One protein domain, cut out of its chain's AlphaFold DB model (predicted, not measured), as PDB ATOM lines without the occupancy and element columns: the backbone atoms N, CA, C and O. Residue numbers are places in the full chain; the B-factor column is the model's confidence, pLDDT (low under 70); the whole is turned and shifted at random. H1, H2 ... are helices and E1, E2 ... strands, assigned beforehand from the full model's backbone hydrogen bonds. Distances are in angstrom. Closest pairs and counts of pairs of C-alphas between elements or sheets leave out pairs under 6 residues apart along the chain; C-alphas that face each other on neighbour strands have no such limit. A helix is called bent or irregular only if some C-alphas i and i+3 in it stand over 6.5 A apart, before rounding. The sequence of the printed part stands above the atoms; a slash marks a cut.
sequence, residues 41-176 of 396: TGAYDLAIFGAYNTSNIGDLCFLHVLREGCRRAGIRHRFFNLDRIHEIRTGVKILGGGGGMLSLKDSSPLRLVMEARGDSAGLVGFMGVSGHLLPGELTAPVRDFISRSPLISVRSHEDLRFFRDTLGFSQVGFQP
ATOM      1  N   THR A  41     -19.456  16.081   0.740       55.28
ATOM      2  CA  THR A  41     -20.120  16.185  -0.571       55.28
ATOM      3  C   THR A  41     -20.894  17.498  -0.727       55.28
ATOM      4  O   THR A  41     -21.495  17.739  -1.785       55.28
ATOM      5  N   GLY A  42     -20.845  18.356   0.300       65.81
ATOM      6  CA  GLY A  42     -21.459  19.671   0.357       65.81
ATOM      7  C   GLY A  42     -21.160  20.577  -0.841       65.81
ATOM      8  O   GLY A  42     -20.191  20.423  -1.591       65.81
ATOM      9  N   ALA A  43     -22.055  21.541  -1.043       83.25
ATOM     10  CA  ALA A  43     -21.913  22.567  -2.066       83.25
ATOM     11  C   ALA A  43     -20.758  23.527  -1.725       83.25
ATOM     12  O   ALA A  43     -20.665  24.020  -0.601       83.25
ATOM     13  N   TYR A  44     -19.907  23.813  -2.712       91.38
ATOM     14  CA  TYR A  44     -18.829  24.801  -2.642       91.38
ATOM     15  C   TYR A  44     -18.941  25.764  -3.827       91.38
ATOM     16  O   TYR A  44     -19.368  25.362  -4.910       91.38
ATOM     17  N   ASP A  45     -18.554  27.020  -3.613       93.81
ATOM     18  CA  ASP A  45     -18.646  28.098  -4.608       93.81
ATOM     19  C   ASP A  45     -17.298  28.353  -5.302       93.81
ATOM     20  O   ASP A  45     -17.248  28.897  -6.405       93.81
ATOM     21  N   LEU A  46     -16.204  27.935  -4.653       95.38
ATOM     22  CA  LEU A  46     -14.830  28.132  -5.104       95.38
ATOM     23  C   LEU A  46     -14.013  26.836  -5.008       95.38
ATOM     24  O   LEU A  46     -13.854  26.255  -3.933       95.38
ATOM     25  N   ALA A  47     -13.439  26.402  -6.124       94.38
ATOM     26  CA  ALA A  47     -12.414  25.371  -6.165       94.38
ATOM     27  C   ALA A  47     -11.026  26.017  -6.117       94.38
ATOM     28  O   ALA A  47     -10.665  26.804  -6.986       94.38
ATOM     29  N   ILE A  48     -10.227  25.669  -5.117       93.06
ATOM     30  CA  ILE A  48      -8.842  26.123  -5.000       93.06
ATOM     31  C   ILE A  48      -7.936  25.015  -5.524       93.06
ATOM     32  O   ILE A  48      -7.943  23.900  -5.003       93.06
ATOM     33  N   PHE A  49      -7.175  25.314  -6.565       89.94
ATOM     34  CA  PHE A  49      -6.445  24.343  -7.364       89.94
ATOM     35  C   PHE A  49      -4.937  24.576  -7.277       89.94
ATOM     36  O   PHE A  49      -4.456  25.692  -7.471       89.94
ATOM     37  N   GLY A  50      -4.168  23.521  -7.014       87.19
ATOM     38  CA  GLY A  50      -2.720  23.647  -6.923       87.19
ATOM     39  C   GLY A  50      -1.997  22.349  -6.607       87.19
ATOM     40  O   GLY A  50      -2.581  21.273  -6.481       87.19
ATOM     41  N   ALA A  51      -0.681  22.454  -6.472       83.31
ATOM     42  CA  ALA A  51       0.213  21.328  -6.233       83.31
ATOM     43  C   ALA A  51       0.305  20.972  -4.733       83.31
ATOM     44  O   ALA A  51       1.388  20.820  -4.178       83.31
ATOM     45  N   TYR A  52      -0.828  20.856  -4.034       81.50
ATOM     46  CA  TYR A  52      -0.846  20.657  -2.572       81.50
ATOM     47  C   TYR A  52      -0.389  19.256  -2.143       81.50
ATOM     48  O   TYR A  52      -0.004  19.021  -0.997       81.50
ATOM     49  N   ASN A  53      -0.348  18.323  -3.088       75.38
ATOM     50  CA  ASN A  53       0.220  16.996  -2.928       75.38
ATOM     51  C   ASN A  53       1.726  16.940  -3.243       75.38
ATOM     52  O   ASN A  53       2.213  15.844  -3.490       75.38
ATOM     53  N   THR A  54       2.503  18.030  -3.248       70.19
ATOM     54  CA  THR A  54       3.941  17.981  -3.617       70.19
ATOM     55  C   THR A  54       4.908  17.869  -2.441       70.19
ATOM     56  O   THR A  54       6.111  17.804  -2.652       70.19
ATOM     57  N   SER A  55       4.430  17.767  -1.191       80.06
ATOM     58  CA  SER A  55       5.283  17.819   0.025       80.06
ATOM     59  C   SER A  55       6.127  19.099   0.137       80.06
ATOM     60  O   SER A  55       6.908  19.247   1.073       80.06
ATOM     61  N   ASN A  56       5.960  20.053  -0.773       89.31
ATOM     62  CA  ASN A  56       6.615  21.338  -0.703       89.31
ATOM     63  C   ASN A  56       5.857  22.218   0.294       89.31
ATOM     64  O   ASN A  56       4.705  22.584   0.063       89.31
ATOM     65  N   ILE A  57       6.508  22.565   1.402       91.44
ATOM     66  CA  ILE A  57       5.903  23.379   2.463       91.44
ATOM     67  C   ILE A  57       5.489  24.767   1.963       91.44
ATOM     68  O   ILE A  57       4.509  25.330   2.447       91.44
ATOM     69  N   GLY A  58       6.181  25.293   0.953       90.12
ATOM     70  CA  GLY A  58       5.809  26.544   0.307       90.12
ATOM     71  C   GLY A  58       4.413  26.509  -0.310       90.12
ATOM     72  O   GLY A  58       3.601  27.389  -0.056       90.12
ATOM     73  N   ASP A  59       4.102  25.447  -1.054       87.31
ATOM     74  CA  ASP A  59       2.795  25.308  -1.707       87.31
ATOM     75  C   ASP A  59       1.676  25.046  -0.679       87.31
ATOM     76  O   ASP A  59       0.541  25.487  -0.855       87.31
ATOM     77  N   LEU A  60       1.990  24.384   0.443       88.75
ATOM     78  CA  LEU A  60       1.053  24.231   1.565       88.75
ATOM     79  C   LEU A  60       0.761  25.551   2.275       88.75
ATOM     80  O   LEU A  60      -0.348  25.741   2.769       88.75
ATOM     81  N   CYS A  61       1.732  26.462   2.330       89.94
ATOM     82  CA  CYS A  61       1.529  27.795   2.887       89.94
ATOM     83  C   CYS A  61       0.360  28.498   2.180       89.94
ATOM     84  O   CYS A  61      -0.540  29.022   2.833       89.94
ATOM     85  N   PHE A  62       0.298  28.390   0.848       89.31
ATOM     86  CA  PHE A  62      -0.813  28.921   0.055       89.31
ATOM     87  C   PHE A  62      -2.156  28.315   0.442       89.31
ATOM     88  O   PHE A  62      -3.144  29.037   0.542       89.31
ATOM     89  N   LEU A  63      -2.198  27.011   0.717       89.19
ATOM     90  CA  LEU A  63      -3.414  26.354   1.186       89.19
ATOM     91  C   LEU A  63      -3.895  26.954   2.513       89.19
ATOM     92  O   LEU A  63      -5.079  27.260   2.641       89.19
ATOM     93  N   HIS A  64      -3.001  27.166   3.482       90.25
ATOM     94  CA  HIS A  64      -3.370  27.774   4.765       90.25
ATOM     95  C   HIS A  64      -3.854  29.221   4.606       90.25
ATOM     96  O   HIS A  64      -4.883  29.587   5.173       90.25
ATOM     97  N   VAL A  65      -3.152  30.015   3.797       92.75
ATOM     98  CA  VAL A  65      -3.484  31.420   3.526       92.75
ATOM     99  C   VAL A  65      -4.843  31.547   2.844       92.75
ATOM    100  O   VAL A  65      -5.695  32.305   3.302       92.75
ATOM    101  N   LEU A  66      -5.081  30.779   1.779       92.94
ATOM    102  CA  LEU A  66      -6.336  30.843   1.032       92.94
ATOM    103  C   LEU A  66      -7.509  30.275   1.831       92.94
ATOM    104  O   LEU A  66      -8.606  30.823   1.751       92.94
ATOM    105  N   ARG A  67      -7.290  29.229   2.642       92.12
ATOM    106  CA  ARG A  67      -8.315  28.692   3.553       92.12
ATOM    107  C   ARG A  67      -8.784  29.763   4.530       92.12
ATOM    108  O   ARG A  67      -9.985  29.972   4.688       92.12
ATOM    109  N   GLU A  68      -7.837  30.449   5.161       92.31
ATOM    110  CA  GLU A  68      -8.137  31.518   6.110       92.31
ATOM    111  C   GLU A  68      -8.778  32.729   5.417       92.31
ATOM    112  O   GLU A  68      -9.776  33.263   5.902       92.31
ATOM    113  N   GLY A  69      -8.276  33.116   4.242       94.12
ATOM    114  CA  GLY A  69      -8.872  34.163   3.413       94.12
ATOM    115  C   GLY A  69     -10.329  33.864   3.052       94.12
ATOM    116  O   GLY A  69     -11.199  34.712   3.255       94.12
ATOM    117  N   CYS A  70     -10.625  32.642   2.603       94.31
ATOM    118  CA  CYS A  70     -11.987  32.216   2.279       94.31
ATOM    119  C   CYS A  70     -12.889  32.195   3.514       94.31
ATOM    120  O   CYS A  70     -14.019  32.673   3.444       94.31
ATOM    121  N   ARG A  71     -12.390  31.710   4.662       93.62
ATOM    122  CA  ARG A  71     -13.129  31.730   5.933       93.62
ATOM    123  C   ARG A  71     -13.515  33.156   6.326       93.62
ATOM    124  O   ARG A  71     -14.673  33.406   6.645       93.62
ATOM    125  N   ARG A  72     -12.571  34.101   6.256       94.44
ATOM    126  CA  ARG A  72     -12.812  35.526   6.551       94.44
ATOM    127  C   ARG A  72     -13.745  36.197   5.545       94.44
ATOM    128  O   ARG A  72     -14.438  37.143   5.904       94.44
ATOM    129  N   ALA A  73     -13.757  35.725   4.301       95.31
ATOM    130  CA  ALA A  73     -14.644  36.213   3.251       95.31
ATOM    131  C   ALA A  73     -16.036  35.552   3.259       95.31
ATOM    132  O   ALA A  73     -16.894  35.977   2.493       95.31
ATOM    133  N   GLY A  74     -16.263  34.518   4.079       95.31
ATOM    134  CA  GLY A  74     -17.504  33.740   4.058       95.31
ATOM    135  C   GLY A  74     -17.682  32.885   2.794       95.31
ATOM    136  O   GLY A  74     -18.808  32.579   2.419       95.31
ATOM    137  N   ILE A  75     -16.589  32.510   2.120       95.25
ATOM    138  CA  ILE A  75     -16.616  31.745   0.863       95.25
ATOM    139  C   ILE A  75     -16.539  30.244   1.159       95.25
ATOM    140  O   ILE A  75     -15.562  29.753   1.746       95.25
ATOM    141  N   ARG A  76     -17.536  29.488   0.686       94.00
ATOM    142  CA  ARG A  76     -17.498  28.019   0.709       94.00
ATOM    143  C   ARG A  76     -16.523  27.538  -0.352       94.00
ATOM    144  O   ARG A  76     -16.705  27.799  -1.541       94.00
ATOM    145  N   HIS A  77     -15.489  26.831   0.075       93.75
ATOM    146  CA  HIS A  77     -14.383  26.464  -0.793       93.75
ATOM    147  C   HIS A  77     -13.972  25.008  -0.606       93.75
ATOM    148  O   HIS A  77     -14.213  24.405   0.440       93.75
ATOM    149  N   ARG A  78     -13.308  24.457  -1.621       92.25
ATOM    150  CA  ARG A  78     -12.712  23.121  -1.576       92.25
ATOM    151  C   ARG A  78     -11.370  23.110  -2.295       92.25
ATOM    152  O   ARG A  78     -11.222  23.742  -3.335       92.25
ATOM    153  N   PHE A  79     -10.404  22.384  -1.742       90.00
ATOM    154  CA  PHE A  79      -9.071  22.244  -2.327       90.00
ATOM    155  C   PHE A  79      -8.995  21.031  -3.253       90.00
ATOM    156  O   PHE A  79      -9.496  19.953  -2.927       90.00
ATOM    157  N   PHE A  80      -8.321  21.212  -4.382       89.31
ATOM    158  CA  PHE A  80      -8.080  20.196  -5.395       89.31
ATOM    159  C   PHE A  80      -6.594  20.153  -5.740       89.31
ATOM    160  O   PHE A  80      -5.945  21.185  -5.915       89.31
ATOM    161  N   ASN A  81      -6.069  18.934  -5.845       87.88
ATOM    162  CA  ASN A  81      -4.738  18.699  -6.393       87.88
ATOM    163  C   ASN A  81      -4.767  18.791  -7.923       87.88
ATOM    164  O   ASN A  81      -5.831  18.660  -8.534       87.88
ATOM    165  N   LEU A  82      -3.587  18.960  -8.529       84.88
ATOM    166  CA  LEU A  82      -3.432  19.107  -9.979       84.88
ATOM    167  C   LEU A  82      -4.098  17.987 -10.793       84.88
ATOM    168  O   LEU A  82      -4.771  18.248 -11.785       84.88
ATOM    169  N   ASP A  83      -3.964  16.748 -10.332       84.19
ATOM    170  CA  ASP A  83      -4.497  15.540 -10.965       84.19
ATOM    171  C   ASP A  83      -6.028  15.416 -10.890       84.19
ATOM    172  O   ASP A  83      -6.609  14.579 -11.575       84.19
ATOM    173  N   ARG A  84      -6.701  16.258 -10.096       88.19
ATOM    174  CA  ARG A  84      -8.144  16.169  -9.810       88.19
ATOM    175  C   ARG A  84      -8.957  17.316 -10.397       88.19
ATOM    176  O   ARG A  84     -10.093  17.541  -9.988       88.19
ATOM    177  N   ILE A  85      -8.403  18.053 -11.357       88.06
ATOM    178  CA  ILE A  85      -9.108  19.189 -11.963       88.06
ATOM    179  C   ILE A  85     -10.449  18.802 -12.600       88.06
ATOM    180  O   ILE A  85     -11.418  19.558 -12.535       88.06
ATOM    181  N   HIS A  86     -10.521  17.597 -13.162       88.25
ATOM    182  CA  HIS A  86     -11.713  17.058 -13.811       88.25
ATOM    183  C   HIS A  86     -12.866  16.796 -12.827       88.25
ATOM    184  O   HIS A  86     -14.012  16.699 -13.250       88.25
ATOM    185  N   GLU A  87     -12.589  16.724 -11.521       88.75
ATOM    186  CA  GLU A  87     -13.607  16.529 -10.481       88.75
ATOM    187  C   GLU A  87     -14.292  17.829 -10.041       88.75
ATOM    188  O   GLU A  87     -15.291  17.801  -9.314       88.75
ATOM    189  N   ILE A  88     -13.753  18.983 -10.438       86.88
ATOM    190  CA  ILE A  88     -14.382  20.270 -10.149       86.88
ATOM    191  C   ILE A  88     -15.723  20.313 -10.899       86.88
ATOM    192  O   ILE A  88     -15.813  19.896 -12.052       86.88
ATOM    193  N   ARG A  89     -16.792  20.803 -10.267       85.88
ATOM    194  CA  ARG A  89     -18.108  20.895 -10.924       85.88
ATOM    195  C   ARG A  89     -18.120  22.021 -11.965       85.88
ATOM    196  O   ARG A  89     -17.463  23.047 -11.786       85.88
ATOM    197  N   THR A  90     -18.886  21.852 -13.041       82.50
ATOM    198  CA  THR A  90     -19.140  22.924 -14.018       82.50
ATOM    199  C   THR A  90     -19.803  24.120 -13.331       82.50
ATOM    200  O   THR A  90     -20.623  23.941 -12.433       82.50
ATOM    201  N   GLY A  91     -19.438  25.340 -13.734       86.31
ATOM    202  CA  GLY A  91     -19.979  26.579 -13.161       86.31
ATOM    203  C   GLY A  91     -19.334  27.024 -11.843       86.31
ATOM    204  O   GLY A  91     -19.597  28.136 -11.395       86.31
ATOM    205  N   VAL A  92     -18.460  26.211 -11.238       90.31
ATOM    206  CA  VAL A  92     -17.688  26.615 -10.054       90.31
ATOM    207  C   VAL A  92     -16.468  27.439 -10.467       90.31
ATOM    208  O   VAL A  92     -15.749  27.066 -11.395       90.31
ATOM    209  N   LYS A  93     -16.212  28.538  -9.745       94.00
ATOM    210  CA  LYS A  93     -15.005  29.353  -9.916       94.00
ATOM    211  C   LYS A  93     -13.763  28.574  -9.483       94.00
ATOM    212  O   LYS A  93     -13.803  27.837  -8.500       94.00
ATOM    213  N   ILE A  94     -12.657  28.740 -10.200       91.25
ATOM    214  CA  ILE A  94     -11.384  28.063  -9.945       91.25
ATOM    215  C   ILE A  94     -10.326  29.107  -9.637       91.25
ATOM    216  O   ILE A  94     -10.108  30.008 -10.438       91.25
ATOM    217  N   LEU A  95      -9.635  28.960  -8.512       92.31
ATOM    218  CA  LEU A  95      -8.497  29.795  -8.162       92.31
ATOM    219  C   LEU A  95      -7.218  28.964  -8.115       92.31
ATOM    220  O   LEU A  95      -7.090  28.061  -7.288       92.31
ATOM    221  N   GLY A  96      -6.271  29.289  -8.989       89.25
ATOM    222  CA  GLY A  96      -4.928  28.723  -9.001       89.25
ATOM    223  C   GLY A  96      -3.907  29.640  -8.332       89.25
ATOM    224  O   GLY A  96      -3.985  30.858  -8.475       89.25
ATOM    225  N   GLY A  97      -2.920  29.077  -7.634       86.94
ATOM    226  CA  GLY A  97      -1.858  29.860  -6.993       86.94
ATOM    227  C   GLY A  97      -0.497  29.170  -6.998       86.94
ATOM    228  O   GLY A  97      -0.405  27.944  -7.063       86.94
ATOM    229  N   GLY A  98       0.568  29.968  -6.918       83.75
ATOM    230  CA  GLY A  98       1.930  29.483  -6.718       83.75
ATOM    231  C   GLY A  98       2.829  29.400  -7.949       83.75
ATOM    232  O   GLY A  98       2.527  29.883  -9.040       83.75
ATOM    233  N   GLY A  99       4.017  28.824  -7.733       77.88
ATOM    234  CA  GLY A  99       5.198  29.150  -8.532       77.88
ATOM    235  C   GLY A  99       5.336  28.504  -9.910       77.88
ATOM    236  O   GLY A  99       6.269  28.837 -10.634       77.88
ATOM    237  N   GLY A 100       4.455  27.565 -10.242       80.00
ATOM    238  CA  GLY A 100       4.453  26.855 -11.523       80.00
ATOM    239  C   GLY A 100       3.138  26.981 -12.282       80.00
ATOM    240  O   GLY A 100       2.968  26.310 -13.299       80.00
ATOM    241  N   MET A 101       2.207  27.805 -11.783       85.38
ATOM    242  CA  MET A 101       0.854  27.868 -12.325       85.38
ATOM    243  C   MET A 101       0.839  28.333 -13.773       85.38
ATOM    244  O   MET A 101       0.154  27.717 -14.575       85.38
ATOM    245  N   LEU A 102       1.622  29.359 -14.115       83.94
ATOM    246  CA  LEU A 102       1.684  29.922 -15.464       83.94
ATOM    247  C   LEU A 102       2.894  29.369 -16.230       83.94
ATOM    248  O   LEU A 102       3.885  30.054 -16.480       83.94
ATOM    249  N   SER A 103       2.820  28.084 -16.565       83.88
ATOM    250  CA  SER A 103       3.750  27.404 -17.473       83.88
ATOM    251  C   SER A 103       2.969  26.491 -18.417       83.88
ATOM    252  O   SER A 103       1.853  26.114 -18.081       83.88
ATOM    253  N   LEU A 104       3.536  26.140 -19.578       77.75
ATOM    254  CA  LEU A 104       2.907  25.234 -20.558       77.75
ATOM    255  C   LEU A 104       3.674  23.926 -20.777       77.75
ATOM    256  O   LEU A 104       3.477  23.245 -21.782       77.75
ATOM    257  N   LYS A 105       4.533  23.535 -19.828       79.00
ATOM    258  CA  LYS A 105       5.152  22.200 -19.847       79.00
ATOM    259  C   LYS A 105       4.065  21.117 -19.869       79.00
ATOM    260  O   LYS A 105       2.953  21.346 -19.384       79.00
ATOM    261  N   ASP A 106       4.378  19.936 -20.392       69.25
ATOM    262  CA  ASP A 106       3.482  18.785 -20.264       69.25
ATOM    263  C   ASP A 106       3.145  18.573 -18.781       69.25
ATOM    264  O   ASP A 106       4.026  18.678 -17.927       69.25
ATOM    265  N   SER A 107       1.863  18.355 -18.463       75.81
ATOM    266  CA  SER A 107       1.301  18.313 -17.095       75.81
ATOM    267  C   SER A 107       1.349  19.617 -16.277       75.81
ATOM    268  O   SER A 107       1.079  19.608 -15.075       75.81
ATOM    269  N   SER A 108       1.658  20.759 -16.900       85.88
ATOM    270  CA  SER A 108       1.604  22.052 -16.208       85.88
ATOM    271  C   SER A 108       0.184  22.397 -15.734       85.88
ATOM    272  O   SER A 108      -0.795  22.085 -16.419       85.88
ATOM    273  N   PRO A 109       0.045  23.090 -14.588       87.88
ATOM    274  CA  PRO A 109      -1.260  23.472 -14.060       87.88
ATOM    275  C   PRO A 109      -2.115  24.283 -15.040       87.88
ATOM    276  O   PRO A 109      -3.298  23.989 -15.172       87.88
ATOM    277  N   LEU A 110      -1.543  25.268 -15.746       91.19
ATOM    278  CA  LEU A 110      -2.289  26.063 -16.729       91.19
ATOM    279  C   LEU A 110      -2.835  25.186 -17.854       91.19
ATOM    280  O   LEU A 110      -4.006  25.313 -18.190       91.19
ATOM    281  N   ARG A 111      -2.026  24.269 -18.397       90.75
ATOM    282  CA  ARG A 111      -2.482  23.363 -19.454       90.75
ATOM    283  C   ARG A 111      -3.628  22.471 -18.982       90.75
ATOM    284  O   ARG A 111      -4.643  22.408 -19.660       90.75
ATOM    285  N   LEU A 112      -3.503  21.868 -17.798       90.75
ATOM    286  CA  LEU A 112      -4.569  21.050 -17.205       90.75
ATOM    287  C   LEU A 112      -5.866  21.850 -17.021       90.75
ATOM    288  O   LEU A 112      -6.958  21.344 -17.271       90.75
ATOM    289  N   VAL A 113      -5.752  23.115 -16.601       91.69
ATOM    290  CA  VAL A 113      -6.904  24.012 -16.453       91.69
ATOM    291  C   VAL A 113      -7.510  24.368 -17.800       91.69
ATOM    292  O   VAL A 113      -8.726  24.289 -17.941       91.69
ATOM    293  N   MET A 114      -6.702  24.710 -18.797       93.31
ATOM    294  CA  MET A 114      -7.189  25.017 -20.140       93.31
ATOM    295  C   MET A 114      -7.879  23.812 -20.787       93.31
ATOM    296  O   MET A 114      -8.955  23.964 -21.353       93.31
ATOM    297  N   GLU A 115      -7.309  22.612 -20.659       91.75
ATOM    298  CA  GLU A 115      -7.901  21.371 -21.171       91.75
ATOM    299  C   GLU A 115      -9.239  21.062 -20.484       91.75
ATOM    300  O   GLU A 115     -10.201  20.669 -21.138       91.75
ATOM    301  N   ALA A 116      -9.338  21.293 -19.173       89.44
ATOM    302  CA  ALA A 116     -10.567  21.044 -18.429       89.44
ATOM    303  C   ALA A 116     -11.617  22.165 -18.561       89.44
ATOM    304  O   ALA A 116     -12.800  21.917 -18.308       89.44
ATOM    305  N   ARG A 117     -11.206  23.412 -18.839       89.75
ATOM    306  CA  ARG A 117     -12.025  24.629 -18.638       89.75
ATOM    307  C   ARG A 117     -11.842  25.718 -19.694       89.75
ATOM    308  O   ARG A 117     -12.207  26.862 -19.428       89.75
ATOM    309  N   GLY A 118     -11.328  25.400 -20.879       89.56
ATOM    310  CA  GLY A 118     -11.073  26.377 -21.947       89.56
ATOM    311  C   GLY A 118     -12.272  27.281 -22.273       89.56
ATOM    312  O   GLY A 118     -12.128  28.501 -22.381       89.56
ATOM    313  N   ASP A 119     -13.477  26.710 -22.308       91.31
ATOM    314  CA  ASP A 119     -14.713  27.449 -22.604       91.31
ATOM    315  C   ASP A 119     -15.197  28.323 -21.436       91.31
ATOM    316  O   ASP A 119     -16.017  29.220 -21.611       91.31
ATOM    317  N   SER A 120     -14.672  28.093 -20.233       93.50
ATOM    318  CA  SER A 120     -15.059  28.757 -18.983       93.50
ATOM    319  C   SER A 120     -13.914  29.568 -18.371       93.50
ATOM    320  O   SER A 120     -13.842  29.705 -17.151       93.50
ATOM    321  N   ALA A 121     -13.027  30.132 -19.197       93.62
ATOM    322  CA  ALA A 121     -11.898  30.956 -18.747       93.62
ATOM    323  C   ALA A 121     -12.314  32.105 -17.801       93.62
ATOM    324  O   ALA A 121     -11.610  32.399 -16.839       93.62
ATOM    325  N   GLY A 122     -13.509  32.680 -17.997       95.62
ATOM    326  CA  GLY A 122     -14.090  33.703 -17.111       95.62
ATOM    327  C   GLY A 122     -14.377  33.242 -15.675       95.62
ATOM    328  O   GLY A 122     -14.645  34.063 -14.803       95.62
ATOM    329  N   LEU A 123     -14.315  31.936 -15.407       95.81
ATOM    330  CA  LEU A 123     -14.435  31.349 -14.072       95.81
ATOM    331  C   LEU A 123     -13.076  31.012 -13.453       95.81
ATOM    332  O   LEU A 123     -13.049  30.446 -12.364       95.81
ATOM    333  N   VAL A 124     -11.959  31.309 -14.121       96.38
ATOM    334  CA  VAL A 124     -10.615  30.915 -13.685       96.38
ATOM    335  C   VAL A 124      -9.806  32.142 -13.281       96.38
ATOM    336  O   VAL A 124      -9.576  33.040 -14.078       96.38
ATOM    337  N   GLY A 125      -9.353  32.170 -12.032       96.12
ATOM    338  CA  GLY A 125      -8.481  33.201 -11.486       96.12
ATOM    339  C   GLY A 125      -7.117  32.641 -11.089       96.12
ATOM    340  O   GLY A 125      -6.984  31.479 -10.701       96.12
ATOM    341  N   PHE A 126      -6.102  33.495 -11.134       95.44
ATOM    342  CA  PHE A 126      -4.733  33.206 -10.729       95.44
ATOM    343  C   PHE A 126      -4.291  34.202  -9.654       95.44
ATOM    344  O   PHE A 126      -4.314  35.414  -9.874       95.44
ATOM    345  N   MET A 127      -3.886  33.707  -8.484       95.25
ATOM    346  CA  MET A 127      -3.482  34.541  -7.352       95.25
ATOM    347  C   MET A 127      -2.050  34.258  -6.903       95.25
ATOM    348  O   MET A 127      -1.702  33.108  -6.632       95.25
ATOM    349  N   GLY A 128      -1.233  35.311  -6.798       92.56
ATOM    350  CA  GLY A 128       0.156  35.219  -6.338       92.56
ATOM    351  C   GLY A 128       0.987  34.207  -7.133       92.56
ATOM    352  O   GLY A 128       1.757  33.435  -6.557       92.56
ATOM    353  N   VAL A 129       0.780  34.137  -8.447       91.94
ATOM    354  CA  VAL A 129       1.475  33.171  -9.303       91.94
ATOM    355  C   VAL A 129       2.847  33.696  -9.719       91.94
ATOM    356  O   VAL A 129       3.092  34.898  -9.760       91.94
ATOM    357  N   SER A 130       3.761  32.786 -10.044       87.25
ATOM    358  CA  SER A 130       4.906  33.120 -10.899       87.25
ATOM    359  C   SER A 130       4.827  32.287 -12.166       87.25
ATOM    360  O   SER A 130       4.301  31.167 -12.151       87.25
ATOM    361  N   GLY A 131       5.317  32.847 -13.263       76.38
ATOM    362  CA  GLY A 131       5.161  32.259 -14.580       76.38
ATOM    363  C   GLY A 131       6.386  32.468 -15.435       76.38
ATOM    364  O   GLY A 131       7.049  33.492 -15.360       76.38
ATOM    365  N   HIS A 132       6.663  31.487 -16.280       73.00
ATOM    366  CA  HIS A 132       7.751  31.564 -17.249       73.00
ATOM    367  C   HIS A 132       7.225  31.187 -18.628       73.00
ATOM    368  O   HIS A 132       7.845  30.380 -19.321       73.00
ATOM    369  N   LEU A 133       6.049  31.718 -18.979       80.62
ATOM    370  CA  LEU A 133       5.493  31.577 -20.318       80.62
ATOM    371  C   LEU A 133       6.455  32.221 -21.305       80.62
ATOM    372  O   LEU A 133       6.703  33.419 -21.230       80.62
ATOM    373  N   LEU A 134       7.009  31.441 -22.222       77.56
ATOM    374  CA  LEU A 134       7.822  32.011 -23.288       77.56
ATOM    375  C   LEU A 134       6.945  32.754 -24.302       77.56
ATOM    376  O   LEU A 134       5.814  32.332 -24.545       77.56
ATOM    377  N   PRO A 135       7.477  33.776 -24.998       75.25
ATOM    378  CA  PRO A 135       6.772  34.389 -26.123       75.25
ATOM    379  C   PRO A 135       6.292  33.362 -27.164       75.25
ATOM    380  O   PRO A 135       5.176  33.467 -27.658       75.25
ATOM    381  N   GLY A 136       7.086  32.315 -27.432       80.00
ATOM    382  CA  GLY A 136       6.701  31.217 -28.333       80.00
ATOM    383  C   GLY A 136       5.680  30.226 -27.755       80.00
ATOM    384  O   GLY A 136       5.043  29.497 -28.506       80.00
ATOM    385  N   GLU A 137       5.497  30.203 -26.433       83.69
ATOM    386  CA  GLU A 137       4.472  29.403 -25.747       83.69
ATOM    387  C   GLU A 137       3.100  30.130 -25.757       83.69
ATOM    388  O   GLU A 137       2.062  29.509 -25.527       83.69
ATOM    389  N   LEU A 138       3.057  31.430 -26.086       86.50
ATOM    390  CA  LEU A 138       1.839  32.248 -26.142       86.50
ATOM    391  C   LEU A 138       1.046  32.075 -27.448       86.50
ATOM    392  O   LEU A 138       0.903  32.987 -28.265       86.50
ATOM    393  N   THR A 139       0.471  30.893 -27.635       90.50
ATOM    394  CA  THR A 139      -0.483  30.664 -28.727       90.50
ATOM    395  C   THR A 139      -1.753  31.511 -28.547       90.50
ATOM    396  O   THR A 139      -2.078  31.946 -27.437       90.50
ATOM    397  N   ALA A 140      -2.506  31.741 -29.629       92.81
ATOM    398  CA  ALA A 140      -3.761  32.498 -29.560       92.81
ATOM    399  C   ALA A 140      -4.763  31.932 -28.523       92.81
ATOM    400  O   ALA A 140      -5.295  32.732 -27.754       92.81
ATOM    401  N   PRO A 141      -4.959  30.600 -28.393       93.75
ATOM    402  CA  PRO A 141      -5.800  30.031 -27.336       93.75
ATOM    403  C   PRO A 141      -5.312  30.325 -25.912       93.75
ATOM    404  O   PRO A 141      -6.118  30.612 -25.033       93.75
ATOM    405  N   VAL A 142      -3.997  30.280 -25.669       93.06
ATOM    406  CA  VAL A 142      -3.420  30.600 -24.350       93.06
ATOM    407  C   VAL A 142      -3.650  32.070 -24.022       93.06
ATOM    408  O   VAL A 142      -4.075  32.404 -22.917       93.06
ATOM    409  N   ARG A 143      -3.395  32.951 -24.995       93.00
ATOM    410  CA  ARG A 143      -3.611  34.388 -24.844       93.00
ATOM    411  C   ARG A 143      -5.076  34.704 -24.562       93.00
ATOM    412  O   ARG A 143      -5.343  35.447 -23.628       93.00
ATOM    413  N   ASP A 144      -6.001  34.127 -25.324       94.69
ATOM    414  CA  ASP A 144      -7.439  34.300 -25.105       94.69
ATOM    415  C   ASP A 144      -7.862  33.832 -23.703       94.69
ATOM    416  O   ASP A 144      -8.523  34.567 -22.970       94.69
ATOM    417  N   PHE A 145      -7.408  32.647 -23.288       95.38
ATOM    418  CA  PHE A 145      -7.722  32.091 -21.975       95.38
ATOM    419  C   PHE A 145      -7.260  33.001 -20.823       95.38
ATOM    420  O   PHE A 145      -8.031  33.316 -19.914       95.38
ATOM    421  N   ILE A 146      -6.004  33.458 -20.870       94.06
ATOM    422  CA  ILE A 146      -5.440  34.361 -19.857       94.06
ATOM    423  C   ILE A 146      -6.164  35.716 -19.890       94.06
ATOM    424  O   ILE A 146      -6.537  36.238 -18.842       94.06
ATOM    425  N   SER A 147      -6.435  36.276 -21.071       93.94
ATOM    426  CA  SER A 147      -7.149  37.554 -21.207       93.94
ATOM    427  C   SER A 147      -8.566  37.531 -20.635       93.94
ATOM    428  O   SER A 147      -9.028  38.548 -20.126       93.94
ATOM    429  N   ARG A 148      -9.249  36.381 -20.682       95.12
ATOM    430  CA  ARG A 148     -10.594  36.205 -20.112       95.12
ATOM    431  C   ARG A 148     -10.602  35.880 -18.616       95.12
ATOM    432  O   ARG A 148     -11.673  35.881 -18.018       95.12
ATOM    433  N   SER A 149      -9.448  35.610 -18.006       95.38
ATOM    434  CA  SER A 149      -9.352  35.315 -16.572       95.38
ATOM    435  C   SER A 149      -9.602  36.594 -15.750       95.38
ATOM    436  O   SER A 149      -8.819  37.540 -15.862       95.38
ATOM    437  N   PRO A 150     -10.648  36.666 -14.901       95.12
ATOM    438  CA  PRO A 150     -11.047  37.906 -14.214       95.12
ATOM    439  C   PRO A 150     -10.092  38.338 -13.094       95.12
ATOM    440  O   PRO A 150     -10.177  39.459 -12.598       95.12
ATOM    441  N   LEU A 151      -9.194  37.453 -12.664       95.69
ATOM    442  CA  LEU A 151      -8.176  37.752 -11.669       95.69
ATOM    443  C   LEU A 151      -6.855  37.148 -12.120       95.69
ATOM    444  O   LEU A 151      -6.755  35.935 -12.275       95.69
ATOM    445  N   ILE A 152      -5.828  37.980 -12.261       95.75
ATOM    446  CA  ILE A 152      -4.445  37.526 -12.378       95.75
ATOM    447  C   ILE A 152      -3.595  38.421 -11.495       95.75
ATOM    448  O   ILE A 152      -3.560  39.636 -11.686       95.75
ATOM    449  N   SER A 153      -2.889  37.828 -10.540       96.00
ATOM    450  CA  SER A 153      -1.853  38.526  -9.786       96.00
ATOM    451  C   SER A 153      -0.562  37.729  -9.745       96.00
ATOM    452  O   SER A 153      -0.575  36.512  -9.557       96.00
ATOM    453  N   VAL A 154       0.551  38.432  -9.915       94.69
ATOM    454  CA  VAL A 154       1.900  37.876  -9.878       94.69
ATOM    455  C   VAL A 154       2.659  38.360  -8.655       94.69
ATOM    456  O   VAL A 154       2.359  39.422  -8.109       94.69
ATOM    457  N   ARG A 155       3.646  37.572  -8.229       91.75
ATOM    458  CA  ARG A 155       4.337  37.779  -6.948       91.75
ATOM    459  C   ARG A 155       5.683  38.489  -6.994       91.75
ATOM    460  O   ARG A 155       6.334  38.591  -5.962       91.75
ATOM    461  N   SER A 156       6.105  38.941  -8.170       90.94
ATOM    462  CA  SER A 156       7.301  39.763  -8.341       90.94
ATOM    463  C   SER A 156       7.035  40.886  -9.339       90.94
ATOM    464  O   SER A 156       6.201  40.756 -10.241       90.94
ATOM    465  N   HIS A 157       7.743  42.000  -9.188       92.12
ATOM    466  CA  HIS A 157       7.687  43.114 -10.131       92.12
ATOM    467  C   HIS A 157       8.290  42.737 -11.482       92.12
ATOM    468  O   HIS A 157       7.872  43.276 -12.505       92.12
ATOM    469  N   GLU A 158       9.246  41.807 -11.510       90.44
ATOM    470  CA  GLU A 158       9.757  41.270 -12.769       90.44
ATOM    471  C   GLU A 158       8.681  40.483 -13.519       90.44
ATOM    472  O   GLU A 158       8.449  40.771 -14.692       90.44
ATOM    473  N   ASP A 159       7.959  39.578 -12.844       90.31
ATOM    474  CA  ASP A 159       6.809  38.896 -13.449       90.31
ATOM    475  C   ASP A 159       5.779  39.932 -13.926       90.31
ATOM    476  O   ASP A 159       5.262  39.828 -15.034       90.31
ATOM    477  N   LEU A 160       5.501  40.976 -13.135       93.56
ATOM    478  CA  LEU A 160       4.528  42.004 -13.518       93.56
ATOM    479  C   LEU A 160       4.920  42.701 -14.824       93.56
ATOM    480  O   LEU A 160       4.095  42.787 -15.736       93.56
ATOM    481  N   ARG A 161       6.166  43.179 -14.913       92.38
ATOM    482  CA  ARG A 161       6.705  43.814 -16.124       92.38
ATOM    483  C   ARG A 161       6.692  42.847 -17.297       92.38
ATOM    484  O   ARG A 161       6.251  43.205 -18.379       92.38
ATOM    485  N   PHE A 162       7.093  41.598 -17.086       89.56
ATOM    486  CA  PHE A 162       7.068  40.592 -18.140       89.56
ATOM    487  C   PHE A 162       5.646  40.377 -18.688       89.56
ATOM    488  O   PHE A 162       5.409  40.485 -19.891       89.56
ATOM    489  N   PHE A 163       4.662  40.152 -17.816       91.25
ATOM    490  CA  PHE A 163       3.279  39.928 -18.237       91.25
ATOM    491  C   PHE A 163       2.636  41.164 -18.885       91.25
ATOM    492  O   PHE A 163       1.909  41.020 -19.868       91.25
ATOM    493  N   ARG A 164       2.901  42.371 -18.377       93.25
ATOM    494  CA  ARG A 164       2.335  43.609 -18.930       93.25
ATOM    495  C   ARG A 164       3.064  44.067 -20.184       93.25
ATOM    496  O   ARG A 164       2.442  44.186 -21.234       93.25
ATOM    497  N   ASP A 165       4.368  44.269 -20.080       91.88
ATOM    498  CA  ASP A 165       5.162  44.982 -21.079       91.88
ATOM    499  C   ASP A 165       5.598  44.048 -22.212       91.88
ATOM    500  O   ASP A 165       5.639  44.452 -23.371       91.88
ATOM    501  N   THR A 166       5.893  42.779 -21.898       86.50
ATOM    502  CA  THR A 166       6.318  41.794 -22.911       86.50
ATOM    503  C   THR A 166       5.136  41.022 -23.483       86.50
ATOM    504  O   THR A 166       5.066  40.795 -24.691       86.50
ATOM    505  N   LEU A 167       4.197  40.599 -22.630       87.12
ATOM    506  CA  LEU A 167       3.078  39.762 -23.065       87.12
ATOM    507  C   LEU A 167       1.795  40.547 -23.360       87.12
ATOM    508  O   LEU A 167       0.924  40.003 -24.041       87.12
ATOM    509  N   GLY A 168       1.674  41.806 -22.934       90.50
ATOM    510  CA  GLY A 168       0.523  42.666 -23.229       90.50
ATOM    511  C   GLY A 168      -0.706  42.431 -22.344       90.50
ATOM    512  O   GLY A 168      -1.806  42.829 -22.721       90.50
ATOM    513  N   PHE A 169      -0.562  41.772 -21.190       91.56
ATOM    514  CA  PHE A 169      -1.665  41.529 -20.256       91.56
ATOM    515  C   PHE A 169      -1.774  42.656 -19.219       91.56
ATOM    516  O   PHE A 169      -1.270  42.553 -18.097       91.56
ATOM    517  N   SER A 170      -2.435  43.754 -19.585       92.50
ATOM    518  CA  SER A 170      -2.579  44.947 -18.733       92.50
ATOM    519  C   SER A 170      -3.361  44.702 -17.434       92.50
ATOM    520  O   SER A 170      -3.144  45.404 -16.446       92.50
ATOM    521  N   GLN A 171      -4.225  43.683 -17.400       93.00
ATOM    522  CA  GLN A 171      -5.054  43.320 -16.247       93.00
ATOM    523  C   GLN A 171      -4.289  42.617 -15.115       93.00
ATOM    524  O   GLN A 171      -4.828  42.448 -14.023       93.00
ATOM    525  N   VAL A 172      -3.043  42.193 -15.352       95.19
ATOM    526  CA  VAL A 172      -2.236  41.493 -14.342       95.19
ATOM    527  C   VAL A 172      -1.851  42.459 -13.229       95.19
ATOM    528  O   VAL A 172      -1.298  43.521 -13.501       95.19
ATOM    529  N   GLY A 173      -2.145  42.115 -11.976       95.31
ATOM    530  CA  GLY A 173      -1.749  42.876 -10.789       95.31
ATOM    531  C   GLY A 173      -0.481  42.331 -10.132       95.31
ATOM    532  O   GLY A 173      -0.137  41.165 -10.299       95.31
ATOM    533  N   PHE A 174       0.203  43.155  -9.345       95.38
ATOM    534  CA  PHE A 174       1.218  42.678  -8.403       95.38
ATOM    535  C   PHE A 174       0.552  42.298  -7.086       95.38
ATOM    536  O   PHE A 174      -0.395  42.964  -6.687       95.38
ATOM    537  N   GLN A 175       1.048  41.271  -6.406       94.31
ATOM    538  CA  GLN A 175       0.671  40.914  -5.044       94.31
ATOM    539  C   GLN A 175       1.891  40.320  -4.334       94.31
ATOM    540  O   GLN A 175       2.442  39.365  -4.868       94.31
ATOM    541  N   PRO A 176       2.296  40.785  -3.136       93.56
ATOM    542  CA  PRO A 176       3.373  40.132  -2.395       93.56
ATOM    543  C   PRO A 176       3.106  38.635  -2.225       93.56
ATOM    544  O   PRO A 176       1.944  38.232  -2.107       93.56
TER     545      PRO A 176
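AT A GLANCE: This is residues 41 to 176 of the 396 residues of the protein "PS_pyruv_trans domain-containing protein" of Bdellovibrionales bacterium RIFOXYD1_FULL_53_11 (UniProt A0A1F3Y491). A strongly twisted, five-stranded parallel sheet forms the middle of this domain, with H1 covering one face and H2 and H3 the other. H4 packs on H3, while H5 sits by the edge strand E5 and only grazes the sheet. The printed part has 136 residues, with five named strands and five named helices alternating as E1 H1 E2 H2 E3 H3 E4 H4 E5 H5; the sheet's order is E2 E1 E3 E4 E5, and the class is mixed, helices and strands. It is compact, with a radius of gyration of the C-alphas of 14.1 A and spans of 42 by 30 by 27 A.

IN THESE COORDINATES: Find C-alpha 46 at (-14.830, 28.132, -5.104), where E1 begins, running to residue 50. H1, residues 57 to 73, is 24.2 A long and starts at (5.903, 23.379, 2.463). Next come E2, residues 77 to 81, H2, residues 82 to 87, and E3, residues 93 to 97. H3, residues 109 to 123, spans 15.4 A, and E4, residues 124 to 129, 13.1 A. Read on through H4, residues 140 to 148, and E5, residues 151 to 154, to H5, residues 157 to 166, ending at (6.318, 41.794, -22.911). H2 and H3 are irregular: C-alphas 83 and 86 are 7.9 A apart, and 116 and 119 are 8.7 A apart.

HOW THE PARTS SIT: Start in the sheet, where these backbone atoms of neighbour strands are within hydrogen-bond range: N 48 and O 78 for E1 and E2, 2.8 A; N 47 and O 93 for E1 and E3, 2.8 A; N 125 and O 94 for E3 and E4, 2.8 A; and N 126 and O 151 for E4 and E5, 2.8 A. E1, H1, E2, then E3, H3, E4, then E4, H4, E5 are strand-helix-strand units, two parallel neighbour strands with a helix between, and E2, H2, E3 is a split one, with E1 between its strands; their crossovers are right-handed. H1 runs along the strands at a height over the sheet of 8.9 A. On the opposite face, H3 has a height of 9.8 A and H2 of 7.4 A; they touch, closest at the C-alphas of His 86 and Ala 116, 6.2 A. H3 and H4 touch at a steep tilt of 55 degrees, closest at the C-alphas of Gly 122 and Arg 148, 5.2 A. H4 and H5 are apart. In H4 and H5 every O i to N i+4 pair is within hydrogen-bond range; H1 has 11 of 13, H3 7 of 11, and H2 0 of 2, with 1 of 3 O i to N i+3 pairs.

THE WHOLE: The C-alphas of Thr 41 and Asp 165, the two farthest apart, are 43.5 A apart. The printed part has no cut, and the link from E3 to H3, 11 residues, is long. Look at residues 173 to 174, which pair in parallel with residues 153 to 154 of E5. The mean pLDDT of the printed part is 89.1; residues 41 to 42 and residue 106 are under 70.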